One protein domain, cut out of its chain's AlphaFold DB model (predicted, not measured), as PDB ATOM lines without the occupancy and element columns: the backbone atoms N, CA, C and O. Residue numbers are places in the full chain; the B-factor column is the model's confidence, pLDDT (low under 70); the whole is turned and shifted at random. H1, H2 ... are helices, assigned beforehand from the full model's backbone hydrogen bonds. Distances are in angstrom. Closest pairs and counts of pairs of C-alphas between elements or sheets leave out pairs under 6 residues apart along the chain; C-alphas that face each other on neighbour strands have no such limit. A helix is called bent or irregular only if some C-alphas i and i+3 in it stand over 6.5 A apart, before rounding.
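AT A GLANCE: This is residues 1 to 90 of the 735 residues of the protein "Tho2 domain-containing protein" of Entamoeba histolytica HM-1:IMSS-A (UniProt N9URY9). Eight short helices make a rounded cluster with one of them, H5, in the middle, its centre 2.4 A from the mean of the C-alphas; H1 and H7 pack on H5, and H6 meets it at a corner. At one end of the longest axis H1 and H2 run opposite ways, at the other end H7 and H8 do the same, H4 and H6 lie between these two pairs, and H3 packs on H6. The printed part has 90 residues, with eight named helices in the order H1 to H8 and no named strand; the class is all helix, and the helices that touch are mostly crossed. The whole is compact and rounded, with a radius of gyration of the C-alphas of 12.2 A and spans of 31 by 26 by 20 A.

HOW THE PARTS SIT: H1, residues 2 to 11, touches H5, residues 47 to 54, at a steep tilt of 64 degrees, opposite ways; their closest C-alphas, of Asn 10 and Met 49, are 4.2 A apart. H2, residues 17 to 26, is close to H1 but not clearly touching, with C-alphas 9 and 20 closest at 7.7 A and a shallow tilt of 11 degrees, opposite ways. H5 touches H7, residues 66 to 75, about perpendicular at 89 degrees, closest at C-alphas 47 and 72, 6.3 A. H5 touches H6, residues 58 to 63, only at the corner by their link, closest at C-alphas 54 and 60, 5.9 A. H5 and H6 are the hubs, touching three helices each. H6 touches H3, residues 31 to 37, at 37 degrees, only just steep, closest at C-alphas 60 and 31, 6.1 A. H6 and H8, residues 80 to 89, only just touch, with 3 pairs of C-alphas within 8 A; the closest, of Ile 61 and Leu 86, are 6.2 A apart. H4, residues 40 to 45, and H7 also only just touch, with 3 such pairs; the closest, of Asn 44 and Ala 68, are 5.2 A apart. H7 and H8 are close but not clearly touching, closest at C-alphas 73 and 83, 6.2 A, at a shallow tilt of 8 degrees, opposite ways. Among the pairs that stay apart are H1 and H7, and H2 and H8. Every O i to N i+4 pair is within hydrogen-bond range in H1, H2, H4, H5 and H8; H7 has 4 of 6, H3 1 of 3 beside 3 of 4 O i to N i+3 pairs, and H6 0 of 2 beside 3 of 3.

IN THESE COORDINATES: H1 begins at C-alpha 2, (84.744, 242.494, 141.988), and is 14.8 A long; H2 is 14.2 A, H7 15.4 A and H8 14.5 A, ending at C-alpha 89, (102.136, 225.777, 151.925). H5, 11.0 A, begins at C-alpha 47, (101.313, 239.430, 141.536). H3, 10.4 A, is irregular, with C-alphas 32 and 35 7.1 A apart, and so is H7, with C-alphas 67 and 70 7.0 A apart. H6, 10.5 A, is neither bent nor irregular, but only just: C-alphas 58 and 61 are 6.2 A apart. H4 is 8.8 A long.

THE WHOLE: The two C-alphas farthest apart, of Met 1 and Glu 88, are 32.8 A apart. The printed part has no cut, and the seven links are tight. The mean pLDDT of the printed part is 79.4, and Thr 13 is the one residue under 70.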
ATOM      1  N   MET A   1      82.229 243.502 138.546       75.50
ATOM      2  CA  MET A   1      82.635 244.569 139.488       75.50
ATOM      3  C   MET A   1      83.824 244.127 140.337       75.50
ATOM      4  O   MET A   1      84.894 244.680 140.162       75.50
ATOM      5  N   MET A   2      83.688 243.066 141.133       81.94
ATOM      6  CA  MET A   2      84.744 242.494 141.988       81.94
ATOM      7  C   MET A   2      86.081 242.240 141.264       81.94
ATOM      8  O   MET A   2      87.111 242.750 141.684       81.94
ATOM      9  N   ARG A   3      86.055 241.585 140.091       84.81
ATOM     10  CA  ARG A   3      87.241 241.376 139.234       84.81
ATOM     11  C   ARG A   3      87.958 242.676 138.836       84.81
ATOM     12  O   ARG A   3      89.179 242.717 138.814       84.81
ATOM     13  N   VAL A   4      87.207 243.742 138.547       83.81
ATOM     14  CA  VAL A   4      87.759 245.051 138.146       83.81
ATOM     15  C   VAL A   4      88.456 245.723 139.324       83.81
ATOM     16  O   VAL A   4      89.538 246.274 139.160       83.81
ATOM     17  N   VAL A   5      87.869 245.636 140.519       82.00
ATOM     18  CA  VAL A   5      88.474 246.208 141.728       82.00
ATOM     19  C   VAL A   5      89.740 245.445 142.132       82.00
ATOM     20  O   VAL A   5      90.736 246.059 142.499       82.00
ATOM     21  N   LEU A   6      89.744 244.119 141.986       84.94
ATOM     22  CA  LEU A   6      90.928 243.293 142.224       84.94
ATOM     23  C   LEU A   6      92.066 243.600 141.231       84.94
ATOM     24  O   LEU A   6      93.212 243.772 141.645       84.94
ATOM     25  N   LEU A   7      91.760 243.783 139.942       85.44
ATOM     26  CA  LEU A   7      92.745 244.242 138.953       85.44
ATOM     27  C   LEU A   7      93.258 245.658 139.259       85.44
ATOM     28  O   LEU A   7      94.452 245.916 139.138       85.44
ATOM     29  N   TYR A   8      92.394 246.555 139.741       84.19
ATOM     30  CA  TYR A   8      92.806 247.889 140.187       84.19
ATOM     31  C   TYR A   8      93.799 247.828 141.360       84.19
ATOM     32  O   TYR A   8      94.765 248.595 141.397       84.19
ATOM     33  N   LEU A   9      93.636 246.875 142.287       81.62
ATOM     34  CA  LEU A   9      94.607 246.652 143.365       81.62
ATOM     35  C   LEU A   9      95.987 246.222 142.846       81.62
ATOM     36  O   LEU A   9      96.983 246.536 143.504       81.62
ATOM     37  N   ASN A  10      96.068 245.563 141.685       83.75
ATOM     38  CA  ASN A  10      97.339 245.190 141.055       83.75
ATOM     39  C   ASN A  10      98.124 246.413 140.542       83.75
ATOM     40  O   ASN A  10      99.349 246.465 140.679       83.75
ATOM     41  N   GLU A  11      97.423 247.387 139.958       81.69
ATOM     42  CA  GLU A  11      98.018 248.578 139.328       81.69
ATOM     43  C   GLU A  11      98.277 249.720 140.322       81.69
ATOM     44  O   GLU A  11      99.194 250.521 140.140       81.69
ATOM     45  N   CYS A  12      97.485 249.807 141.392       75.75
ATOM     46  CA  CYS A  12      97.519 250.941 142.306       75.75
ATOM     47  C   CYS A  12      98.648 250.812 143.345       75.75
ATOM     48  O   CYS A  12      98.520 250.081 144.323       75.75
ATOM     49  N   THR A  13      99.760 251.527 143.183       65.94
ATOM     50  CA  THR A  13     100.917 251.464 144.106       65.94
ATOM     51  C   THR A  13     100.820 252.403 145.314       65.94
ATOM     52  O   THR A  13     101.619 252.290 146.237       65.94
ATOM     53  N   THR A  14      99.847 253.318 145.332       73.19
ATOM     54  CA  THR A  14      99.728 254.403 146.325       73.19
ATOM     55  C   THR A  14      98.686 254.153 147.418       73.19
ATOM     56  O   THR A  14      98.591 254.935 148.364       73.19
ATOM     57  N   LEU A  15      97.887 253.088 147.301       76.06
ATOM     58  CA  LEU A  15      96.848 252.756 148.278       76.06
ATOM     59  C   LEU A  15      97.472 252.141 149.544       76.06
ATOM     60  O   LEU A  15      98.202 251.154 149.447       76.06
ATOM     61  N   SER A  16      97.166 252.697 150.722       76.88
ATOM     62  CA  SER A  16      97.581 252.129 152.013       76.88
ATOM     63  C   SER A  16      96.886 250.790 152.293       76.88
ATOM     64  O   SER A  16      95.782 250.544 151.800       76.88
ATOM     65  N   SER A  17      97.508 249.936 153.113       74.31
ATOM     66  CA  SER A  17      96.954 248.624 153.486       74.31
ATOM     67  C   SER A  17      95.580 248.736 154.155       74.31
ATOM     68  O   SER A  17      94.666 248.022 153.759       74.31
ATOM     69  N   GLU A  18      95.387 249.687 155.077       78.69
ATOM     70  CA  GLU A  18      94.087 249.938 155.724       78.69
ATOM     71  C   GLU A  18      92.975 250.220 154.709       78.69
ATOM     72  O   GLU A  18      91.927 249.582 154.745       78.69
ATOM     73  N   LYS A  19      93.224 251.104 153.735       80.38
ATOM     74  CA  LYS A  19      92.232 251.444 152.703       80.38
ATOM     75  C   LYS A  19      91.998 250.297 151.727       80.38
ATOM     76  O   LYS A  19      90.896 250.146 151.208       80.38
ATOM     77  N   SER A  20      93.028 249.494 151.463       78.69
ATOM     78  CA  SER A  20      92.894 248.263 150.682       78.69
ATOM     79  C   SER A  20      91.986 247.264 151.401       78.69
ATOM     80  O   SER A  20      91.105 246.684 150.773       78.69
ATOM     81  N   ASN A  21      92.149 247.107 152.715       79.25
ATOM     82  CA  ASN A  21      91.348 246.187 153.517       79.25
ATOM     83  C   ASN A  21      89.901 246.669 153.668       79.25
ATOM     84  O   ASN A  21      88.994 245.861 153.509       79.25
ATOM     85  N   GLU A  22      89.659 247.969 153.859       81.50
ATOM     86  CA  GLU A  22      88.305 248.552 153.833       81.50
ATOM     87  C   GLU A  22      87.601 248.295 152.489       81.50
ATOM     88  O   GLU A  22      86.440 247.879 152.446       81.50
ATOM     89  N   LEU A  23      88.321 248.487 151.377       81.50
ATOM     90  CA  LEU A  23      87.812 248.216 150.033       81.50
ATOM     91  C   LEU A  23      87.455 246.729 149.864       81.50
ATOM     92  O   LEU A  23      86.378 246.406 149.364       81.50
ATOM     93  N   LEU A  24      88.327 245.823 150.309       80.50
ATOM     94  CA  LEU A  24      88.117 244.374 150.233       80.50
ATOM     95  C   LEU A  24      86.973 243.895 151.146       80.50
ATOM     96  O   LEU A  24      86.162 243.076 150.709       80.50
ATOM     97  N   GLN A  25      86.833 244.467 152.348       80.75
ATOM     98  CA  GLN A  25      85.696 244.223 153.247       80.75
ATOM     99  C   GLN A  25      84.376 244.667 152.612       80.75
ATOM    100  O   GLN A  25      83.401 243.917 152.634       80.75
ATOM    101  N   SER A  26      84.346 245.854 151.995       81.25
ATOM    102  CA  SER A  26      83.144 246.381 151.332       81.25
ATOM    103  C   SER A  26      82.701 245.549 150.120       81.25
ATOM    104  O   SER A  26      81.529 245.559 149.747       81.25
ATOM    105  N   LEU A  27      83.627 244.791 149.523       74.75
ATOM    106  CA  LEU A  27      83.351 243.855 148.436       74.75
ATOM    107  C   LEU A  27      82.814 242.500 148.914       74.75
ATOM    108  O   LEU A  27      82.444 241.691 148.063       74.75
ATOM    109  N   HIS A  28      82.789 242.237 150.228       73.56
ATOM    110  CA  HIS A  28      82.477 240.923 150.802       73.56
ATOM    111  C   HIS A  28      83.258 239.788 150.115       73.56
ATOM    112  O   HIS A  28      82.702 238.740 149.777       73.56
ATOM    113  N   LEU A  29      84.552 240.014 149.858       71.88
ATOM    114  CA  LEU A  29      85.388 239.032 149.181       71.88
ATOM    115  C   LEU A  29      85.525 237.772 150.043       71.88
ATOM    116  O   LEU A  29      86.180 237.799 151.081       71.88
ATOM    117  N   SER A  30      84.937 236.668 149.575       72.69
ATOM    118  CA  SER A  30      85.270 235.321 150.040       72.69
ATOM    119  C   SER A  30      86.380 234.752 149.163       72.69
ATOM    120  O   SER A  30      86.269 234.746 147.933       72.69
ATOM    121  N   VAL A  31      87.435 234.250 149.798       70.31
ATOM    122  CA  VAL A  31      88.615 233.664 149.147       70.31
ATOM    123  C   VAL A  31      88.252 232.510 148.204       70.31
ATOM    124  O   VAL A  31      88.848 232.363 147.138       70.31
ATOM    125  N   VAL A  32      87.180 231.774 148.512       73.75
ATOM    126  CA  VAL A  32      86.644 230.669 147.696       73.75
ATOM    127  C   VAL A  32      86.226 231.123 146.286       73.75
ATOM    128  O   VAL A  32      86.133 230.310 145.368       73.75
ATOM    129  N   LEU A  33      85.995 232.425 146.080       77.12
ATOM    130  CA  LEU A  33      85.580 232.989 144.795       77.12
ATOM    131  C   LEU A  33      86.756 233.330 143.864       77.12
ATOM    132  O   LEU A  33      86.516 233.589 142.686       77.12
ATOM    133  N   LEU A  34      88.014 233.322 144.335       79.44
ATOM    134  CA  LEU A  34      89.182 233.646 143.497       79.44
ATOM    135  C   LEU A  34      89.268 232.793 142.215       79.44
ATOM    136  O   LEU A  34      89.411 233.379 141.138       79.44
ATOM    137  N   PRO A  35      89.119 231.452 142.280       77.44
ATOM    138  CA  PRO A  35      89.170 230.590 141.096       77.44
ATOM    139  C   PRO A  35      88.045 230.845 140.084       77.44
ATOM    140  O   PRO A  35      88.167 230.477 138.920       77.44
ATOM    141  N   LEU A  36      86.938 231.461 140.515       81.81
ATOM    142  CA  LEU A  36      85.823 231.832 139.637       81.81
ATOM    143  C   LEU A  36      86.060 233.175 138.933       81.81
ATOM    144  O   LEU A  36      85.390 233.484 137.948       81.81
ATOM    145  N   LEU A  37      86.980 233.994 139.449       83.25
ATOM    146  CA  LEU A  37      87.241 235.349 138.964       83.25
ATOM    147  C   LEU A  37      88.483 235.441 138.076       83.25
ATOM    148  O   LEU A  37      88.537 236.336 137.229       83.25
ATOM    149  N   PHE A  38      89.453 234.546 138.261       85.69
ATOM    150  CA  PHE A  38      90.719 234.553 137.537       85.69
ATOM    151  C   PHE A  38      91.184 233.139 137.201       85.69
ATOM    152  O   PHE A  38      91.044 232.217 138.002       85.69
ATOM    153  N   THR A  39      91.795 232.986 136.028       83.62
ATOM    154  CA  THR A  39      92.551 231.772 135.692       83.62
ATOM    155  C   THR A  39      93.927 231.791 136.366       83.62
ATOM    156  O   THR A  39      94.425 232.852 136.741       83.62
ATOM    157  N   ASN A  40      94.591 230.635 136.470       78.31
ATOM    158  CA  ASN A  40      95.956 230.559 137.015       78.31
ATOM    159  C   ASN A  40      96.941 231.482 136.271       78.31
ATOM    160  O   ASN A  40      97.741 232.165 136.909       78.31
ATOM    161  N   ASP A  41      96.832 231.578 134.942       79.69
ATOM    162  CA  ASP A  41      97.649 232.487 134.124       79.69
ATOM    163  C   ASP A  41      97.389 233.962 134.447       79.69
ATOM    164  O   ASP A  41      98.306 234.788 134.438       79.69
ATOM    165  N   GLU A  42      96.136 234.317 134.729       82.88
ATOM    166  CA  GLU A  42      95.765 235.674 135.118       82.88
ATOM    167  C   GLU A  42      96.240 236.001 136.532       82.88
ATOM    168  O   GLU A  42      96.753 237.098 136.750       82.88
ATOM    169  N   LEU A  43      96.149 235.067 137.480       80.94
ATOM    170  CA  LEU A  43      96.713 235.246 138.820       80.94
ATOM    171  C   LEU A  43      98.234 235.462 138.748       80.94
ATOM    172  O   LEU A  43      98.751 236.384 139.377       80.94
ATOM    173  N   ASN A  44      98.937 234.701 137.904       77.50
ATOM    174  CA  ASN A  44     100.385 234.824 137.716       77.50
ATOM    175  C   ASN A  44     100.804 236.193 137.131       77.50
ATOM    176  O   ASN A  44     101.849 236.741 137.476       77.50
ATOM    177  N   LYS A  45      99.965 236.811 136.290       82.56
ATOM    178  CA  LYS A  45     100.207 238.167 135.754       82.56
ATOM    179  C   LYS A  45      99.901 239.291 136.753       82.56
ATOM    180  O   LYS A  45     100.359 240.416 136.554       82.56
ATOM    181  N   ASN A  46      99.165 239.006 137.828       84.75
ATOM    182  CA  ASN A  46      98.656 239.998 138.779       84.75
ATOM    183  C   ASN A  46      99.248 239.829 140.195       84.75
ATOM    184  O   ASN A  46      98.537 239.831 141.199       84.75
ATOM    185  N   ILE A  47     100.576 239.703 140.286       80.94
ATOM    186  CA  ILE A  47     101.313 239.430 141.536       80.94
ATOM    187  C   ILE A  47     101.064 240.473 142.641       80.94
ATOM    188  O   ILE A  47     100.950 240.111 143.809       80.94
ATOM    189  N   ASN A  48     100.957 241.765 142.309       81.88
ATOM    190  CA  ASN A  48     100.777 242.805 143.334       81.88
ATOM    191  C   ASN A  48      99.397 242.712 143.995       81.88
ATOM    192  O   ASN A  48      99.264 242.987 145.187       81.88
ATOM    193  N   MET A  49      98.379 242.306 143.230       85.56
ATOM    194  CA  MET A  49      97.053 242.013 143.771       85.56
ATOM    195  C   MET A  49      97.124 240.844 144.753       85.56
ATOM    196  O   MET A  49      96.594 240.963 145.851       85.56
ATOM    197  N   LEU A  50      97.810 239.754 144.393       83.56
ATOM    198  CA  LEU A  50      97.969 238.590 145.270       83.56
ATOM    199  C   LEU A  50      98.618 238.962 146.610       83.56
ATOM    200  O   LEU A  50      98.091 238.585 147.654       83.56
ATOM    201  N   ILE A  51      99.703 239.744 146.592       80.38
ATOM    202  CA  ILE A  51     100.417 240.177 147.808       80.38
ATOM    203  C   ILE A  51      99.508 240.997 148.738       80.38
ATOM    204  O   ILE A  51      99.541 240.809 149.949       80.38
ATOM    205  N   LYS A  52      98.688 241.901 148.189       81.44
ATOM    206  CA  LYS A  52      97.746 242.714 148.982       81.44
ATOM    207  C   LYS A  52      96.566 241.918 149.511       81.44
ATOM    208  O   LYS A  52      96.046 242.222 150.573       81.44
ATOM    209  N   LEU A  53      96.127 240.930 148.744       81.88
ATOM    210  CA  LEU A  53      95.063 240.026 149.141       81.88
ATOM    211  C   LEU A  53      95.464 239.191 150.363       81.88
ATOM    212  O   LEU A  53      94.638 238.994 151.245       81.88
ATOM    213  N   TYR A  54      96.732 238.787 150.463       80.81
ATOM    214  CA  TYR A  54      97.240 238.127 151.665       80.81
ATOM    215  C   TYR A  54      97.148 239.016 152.917       80.81
ATOM    216  O   TYR A  54      96.756 238.532 153.967       80.81
ATOM    217  N   ASP A  55      97.413 240.326 152.803       78.50
ATOM    218  CA  ASP A  55      97.262 241.265 153.934       78.50
ATOM    219  C   ASP A  55      95.796 241.402 154.422       78.50
ATOM    220  O   ASP A  55      95.543 242.000 155.472       78.50
ATOM    221  N   TYR A  56      94.831 240.887 153.650       81.00
ATOM    222  CA  TYR A  56      93.408 240.832 153.988       81.00
ATOM    223  C   TYR A  56      92.988 239.458 154.528       81.00
ATOM    224  O   TYR A  56      92.257 239.400 155.515       81.00
ATOM    225  N   ASP A  57      93.436 238.371 153.895       81.12
ATOM    226  CA  ASP A  57      93.146 236.999 154.316       81.12
ATOM    227  C   ASP A  57      94.307 236.053 153.965       81.12
ATOM    228  O   ASP A  57      94.637 235.844 152.791       81.12
ATOM    229  N   ASN A  58      94.905 235.444 154.991       78.44
ATOM    230  CA  ASN A  58      96.057 234.559 154.844       78.44
ATOM    231  C   ASN A  58      95.709 233.241 154.122       78.44
ATOM    232  O   ASN A  58      96.595 232.632 153.515       78.44
ATOM    233  N   GLU A  59      94.438 232.809 154.111       80.50
ATOM    234  CA  GLU A  59      94.007 231.570 153.435       80.50
ATOM    235  C   GLU A  59      94.213 231.622 151.908       80.50
ATOM    236  O   GLU A  59      94.270 230.586 151.231       80.50
ATOM    237  N   ILE A  60      94.412 232.823 151.355       81.38
ATOM    238  CA  ILE A  60      94.668 233.072 149.931       81.38
ATOM    239  C   ILE A  60      95.933 232.374 149.415       81.38
ATOM    240  O   ILE A  60      95.984 232.038 148.227       81.38
ATOM    241  N   ILE A  61      96.912 232.078 150.279       80.44
ATOM    242  CA  ILE A  61      98.139 231.349 149.905       80.44
ATOM    243  C   ILE A  61      97.818 230.025 149.192       80.44
ATOM    244  O   ILE A  61      98.501 229.644 148.236       80.44
ATOM    245  N   SER A  62      96.758 229.330 149.610       78.94
ATOM    246  CA  SER A  62      96.362 228.039 149.031       78.94
ATOM    247  C   SER A  62      96.037 228.125 147.527       78.94
ATOM    248  O   SER A  62      96.299 227.174 146.777       78.94
ATOM    249  N   TYR A  63      95.585 229.296 147.069       78.31
ATOM    250  CA  TYR A  63      95.184 229.588 145.691       78.31
ATOM    251  C   TYR A  63      96.301 230.183 144.829       78.31
ATOM    252  O   TYR A  63      96.091 230.421 143.639       78.31
ATOM    253  N   TYR A  64      97.491 230.422 145.387       82.25
ATOM    254  CA  TYR A  64      98.613 230.891 144.584       82.25
ATOM    255  C   TYR A  64      99.065 229.803 143.595       82.25
ATOM    256  O   TYR A  64      99.294 228.654 144.006       82.25
ATOM    257  N   PRO A  65      99.212 230.146 142.298       78.62
ATOM    258  CA  PRO A  65      99.780 229.228 141.323       78.62
ATOM    259  C   PRO A  65     101.264 229.017 141.629       78.62
ATOM    260  O   PRO A  65     101.977 229.959 141.988       78.62
ATOM    261  N   SER A  66     101.733 227.776 141.488       75.94
ATOM    262  CA  SER A  66     103.111 227.391 141.811       75.94
ATOM    263  C   SER A  66     104.135 228.237 141.048       75.94
ATOM    264  O   SER A  66     105.185 228.575 141.586       75.94
ATOM    265  N   GLU A  67     103.816 228.651 139.821       78.56
ATOM    266  CA  GLU A  67     104.654 229.478 138.952       78.56
ATOM    267  C   GLU A  67     104.851 230.911 139.478       78.56
ATOM    268  O   GLU A  67     105.870 231.534 139.174       78.56
ATOM    269  N   ALA A  68     103.920 231.429 140.287       77.69
ATOM    270  CA  ALA A  68     103.977 232.793 140.820       77.69
ATOM    271  C   ALA A  68     104.770 232.904 142.130       77.69
ATOM    272  O   ALA A  68     105.143 234.011 142.518       77.69
ATOM    273  N   VAL A  69     105.061 231.783 142.805       81.69
ATOM    274  CA  VAL A  69     105.686 231.769 144.140       81.69
ATOM    275  C   VAL A  69     107.042 232.485 144.140       81.69
ATOM    276  O   VAL A  69     107.267 233.368 144.963       81.69
ATOM    277  N   VAL A  70     107.929 232.191 143.180       80.75
ATOM    278  CA  VAL A  70     109.248 232.850 143.083       80.75
ATOM    279  C   VAL A  70     109.124 234.356 142.808       80.75
ATOM    280  O   VAL A  70     109.678 235.134 143.586       80.75
ATOM    281  N   PRO A  71     108.377 234.817 141.783       80.19
ATOM    282  CA  PRO A  71     108.115 236.243 141.584       80.19
ATOM    283  C   PRO A  71     107.523 236.966 142.806       80.19
ATOM    284  O   PRO A  71     107.884 238.115 143.066       80.19
ATOM    285  N   ILE A  72     106.628 236.311 143.555       81.88
ATOM    286  CA  ILE A  72     106.011 236.851 144.775       81.88
ATOM    287  C   ILE A  72     107.059 237.048 145.874       81.88
ATOM    288  O   ILE A  72     107.130 238.137 146.450       81.88
ATOM    289  N   ILE A  73     107.898 236.036 146.127       81.56
ATOM    290  CA  ILE A  73     109.000 236.133 147.094       81.56
ATOM    291  C   ILE A  73     109.949 237.260 146.678       81.56
ATOM    292  O   ILE A  73     110.279 238.115 147.498       81.56
ATOM    293  N   LEU A  74     110.307 237.328 145.387       78.31
ATOM    294  CA  LEU A  74     111.220 238.347 144.868       78.31
ATOM    295  C   LEU A  74     110.722 239.788 145.081       78.31
ATOM    296  O   LEU A  74     111.533 240.707 145.203       78.31
ATOM    297  N   ARG A  75     109.400 239.992 145.139       78.50
ATOM    298  CA  ARG A  75     108.766 241.298 145.382       78.50
ATOM    299  C   ARG A  75     108.444 241.582 146.851       78.50
ATOM    300  O   ARG A  75     108.159 242.731 147.170       78.50
ATOM    301  N   SER A  76     108.492 240.577 147.725       77.88
ATOM    302  CA  SER A  76     107.990 240.667 149.108       77.88
ATOM    303  C   SER A  76     109.065 240.402 150.164       77.88
ATOM    304  O   SER A  76     108.732 240.015 151.282       77.88
ATOM    305  N   PHE A  77     110.347 240.600 149.834       75.25
ATOM    306  CA  PHE A  77     111.473 240.277 150.725       75.25
ATOM    307  C   PHE A  77     111.404 240.910 152.114       75.25
ATOM    308  O   PHE A  77     111.903 240.323 153.070       75.25
ATOM    309  N   ASP A  78     110.755 242.062 152.240       74.62
ATOM    310  CA  ASP A  78     110.624 242.764 153.516       74.62
ATOM    311  C   ASP A  78     109.596 242.097 154.458       74.62
ATOM    312  O   ASP A  78     109.510 242.447 155.634       74.62
ATOM    313  N   LYS A  79     108.826 241.109 153.973       78.94
ATOM    314  CA  LYS A  79     107.802 240.366 154.723       78.94
ATOM    315  C   LYS A  79     108.241 238.914 154.978       78.94
ATOM    316  O   LYS A  79     107.711 237.972 154.390       78.94
ATOM    317  N   THR A  80     109.201 238.703 155.877       70.75
ATOM    318  CA  THR A  80     109.777 237.367 156.160       70.75
ATOM    319  C   THR A  80     108.766 236.331 156.667       70.75
ATOM    320  O   THR A  80     108.884 235.156 156.316       70.75
ATOM    321  N   THR A  81     107.763 236.741 157.453       77.94
ATOM    322  CA  THR A  81     106.692 235.855 157.955       77.94
ATOM    323  C   THR A  81     105.788 235.366 156.824       77.94
ATOM    324  O   THR A  81     105.507 234.178 156.731       77.94
ATOM    325  N   PHE A  82     105.434 236.257 155.894       83.25
ATOM    326  CA  PHE A  82     104.667 235.910 154.695       83.25
ATOM    327  C   PHE A  82     105.412 234.899 153.818       83.25
ATOM    328  O   PHE A  82     104.845 233.888 153.416       83.25
ATOM    329  N   ILE A  83     106.701 235.139 153.552       81.38
ATOM    330  CA  ILE A  83     107.527 234.212 152.761       81.38
ATOM    331  C   ILE A  83     107.605 232.844 153.445       81.38
ATOM    332  O   ILE A  83     107.527 231.809 152.787       81.38
ATOM    333  N   SER A  84     107.736 232.845 154.771       75.69
ATOM    334  CA  SER A  84     107.774 231.639 155.590       75.69
ATOM    335  C   SER A  84     106.501 230.802 155.478       75.69
ATOM    336  O   SER A  84     106.612 229.602 155.240       75.69
ATOM    337  N   GLU A  85     105.326 231.419 155.618       80.56
ATOM    338  CA  GLU A  85     104.027 230.747 155.470       80.56
ATOM    339  C   GLU A  85     103.787 230.287 154.025       80.56
ATOM    340  O   GLU A  85     103.249 229.207 153.781       80.56
ATOM    341  N   LEU A  86     104.225 231.080 153.044       84.12
ATOM    342  CA  LEU A  86     104.111 230.743 151.630       84.12
ATOM    343  C   LEU A  86     104.902 229.472 151.284       84.12
ATOM    344  O   LEU A  86     104.366 228.582 150.625       84.12
ATOM    345  N   LEU A  87     106.151 229.375 151.746       77.69
ATOM    346  CA  LEU A  87     107.013 228.211 151.510       77.69
ATOM    347  C   LEU A  87     106.535 226.955 152.255       77.69
ATOM    348  O   LEU A  87     106.716 225.853 151.745       77.69
ATOM    349  N   GLU A  88     105.890 227.104 153.417       76.38
ATOM    350  CA  GLU A  88     105.270 225.982 154.145       76.38
ATOM    351  C   GLU A  88     104.074 225.385 153.392       76.38
ATOM    352  O   GLU A  88     103.860 224.175 153.421       76.38
ATOM    353  N   ASN A  89     103.313 226.217 152.677       77.56
ATOM    354  CA  ASN A  89     102.136 225.777 151.925       77.56
ATOM    355  C   ASN A  89     102.449 225.352 150.481       77.56
ATOM    356  O   ASN A  89     101.690 224.586 149.881       77.56
ATOM    357  N   LYS A  90     103.527 225.876 149.885       79.00
ATOM    358  CA  LYS A  90     103.896 225.639 148.483       79.00
ATOM    359  C   LYS A  90     105.398 225.380 148.369       79.00
ATOM    360  O   LYS A  90     106.204 226.308 148.331       79.00
TER     361      LYS A  90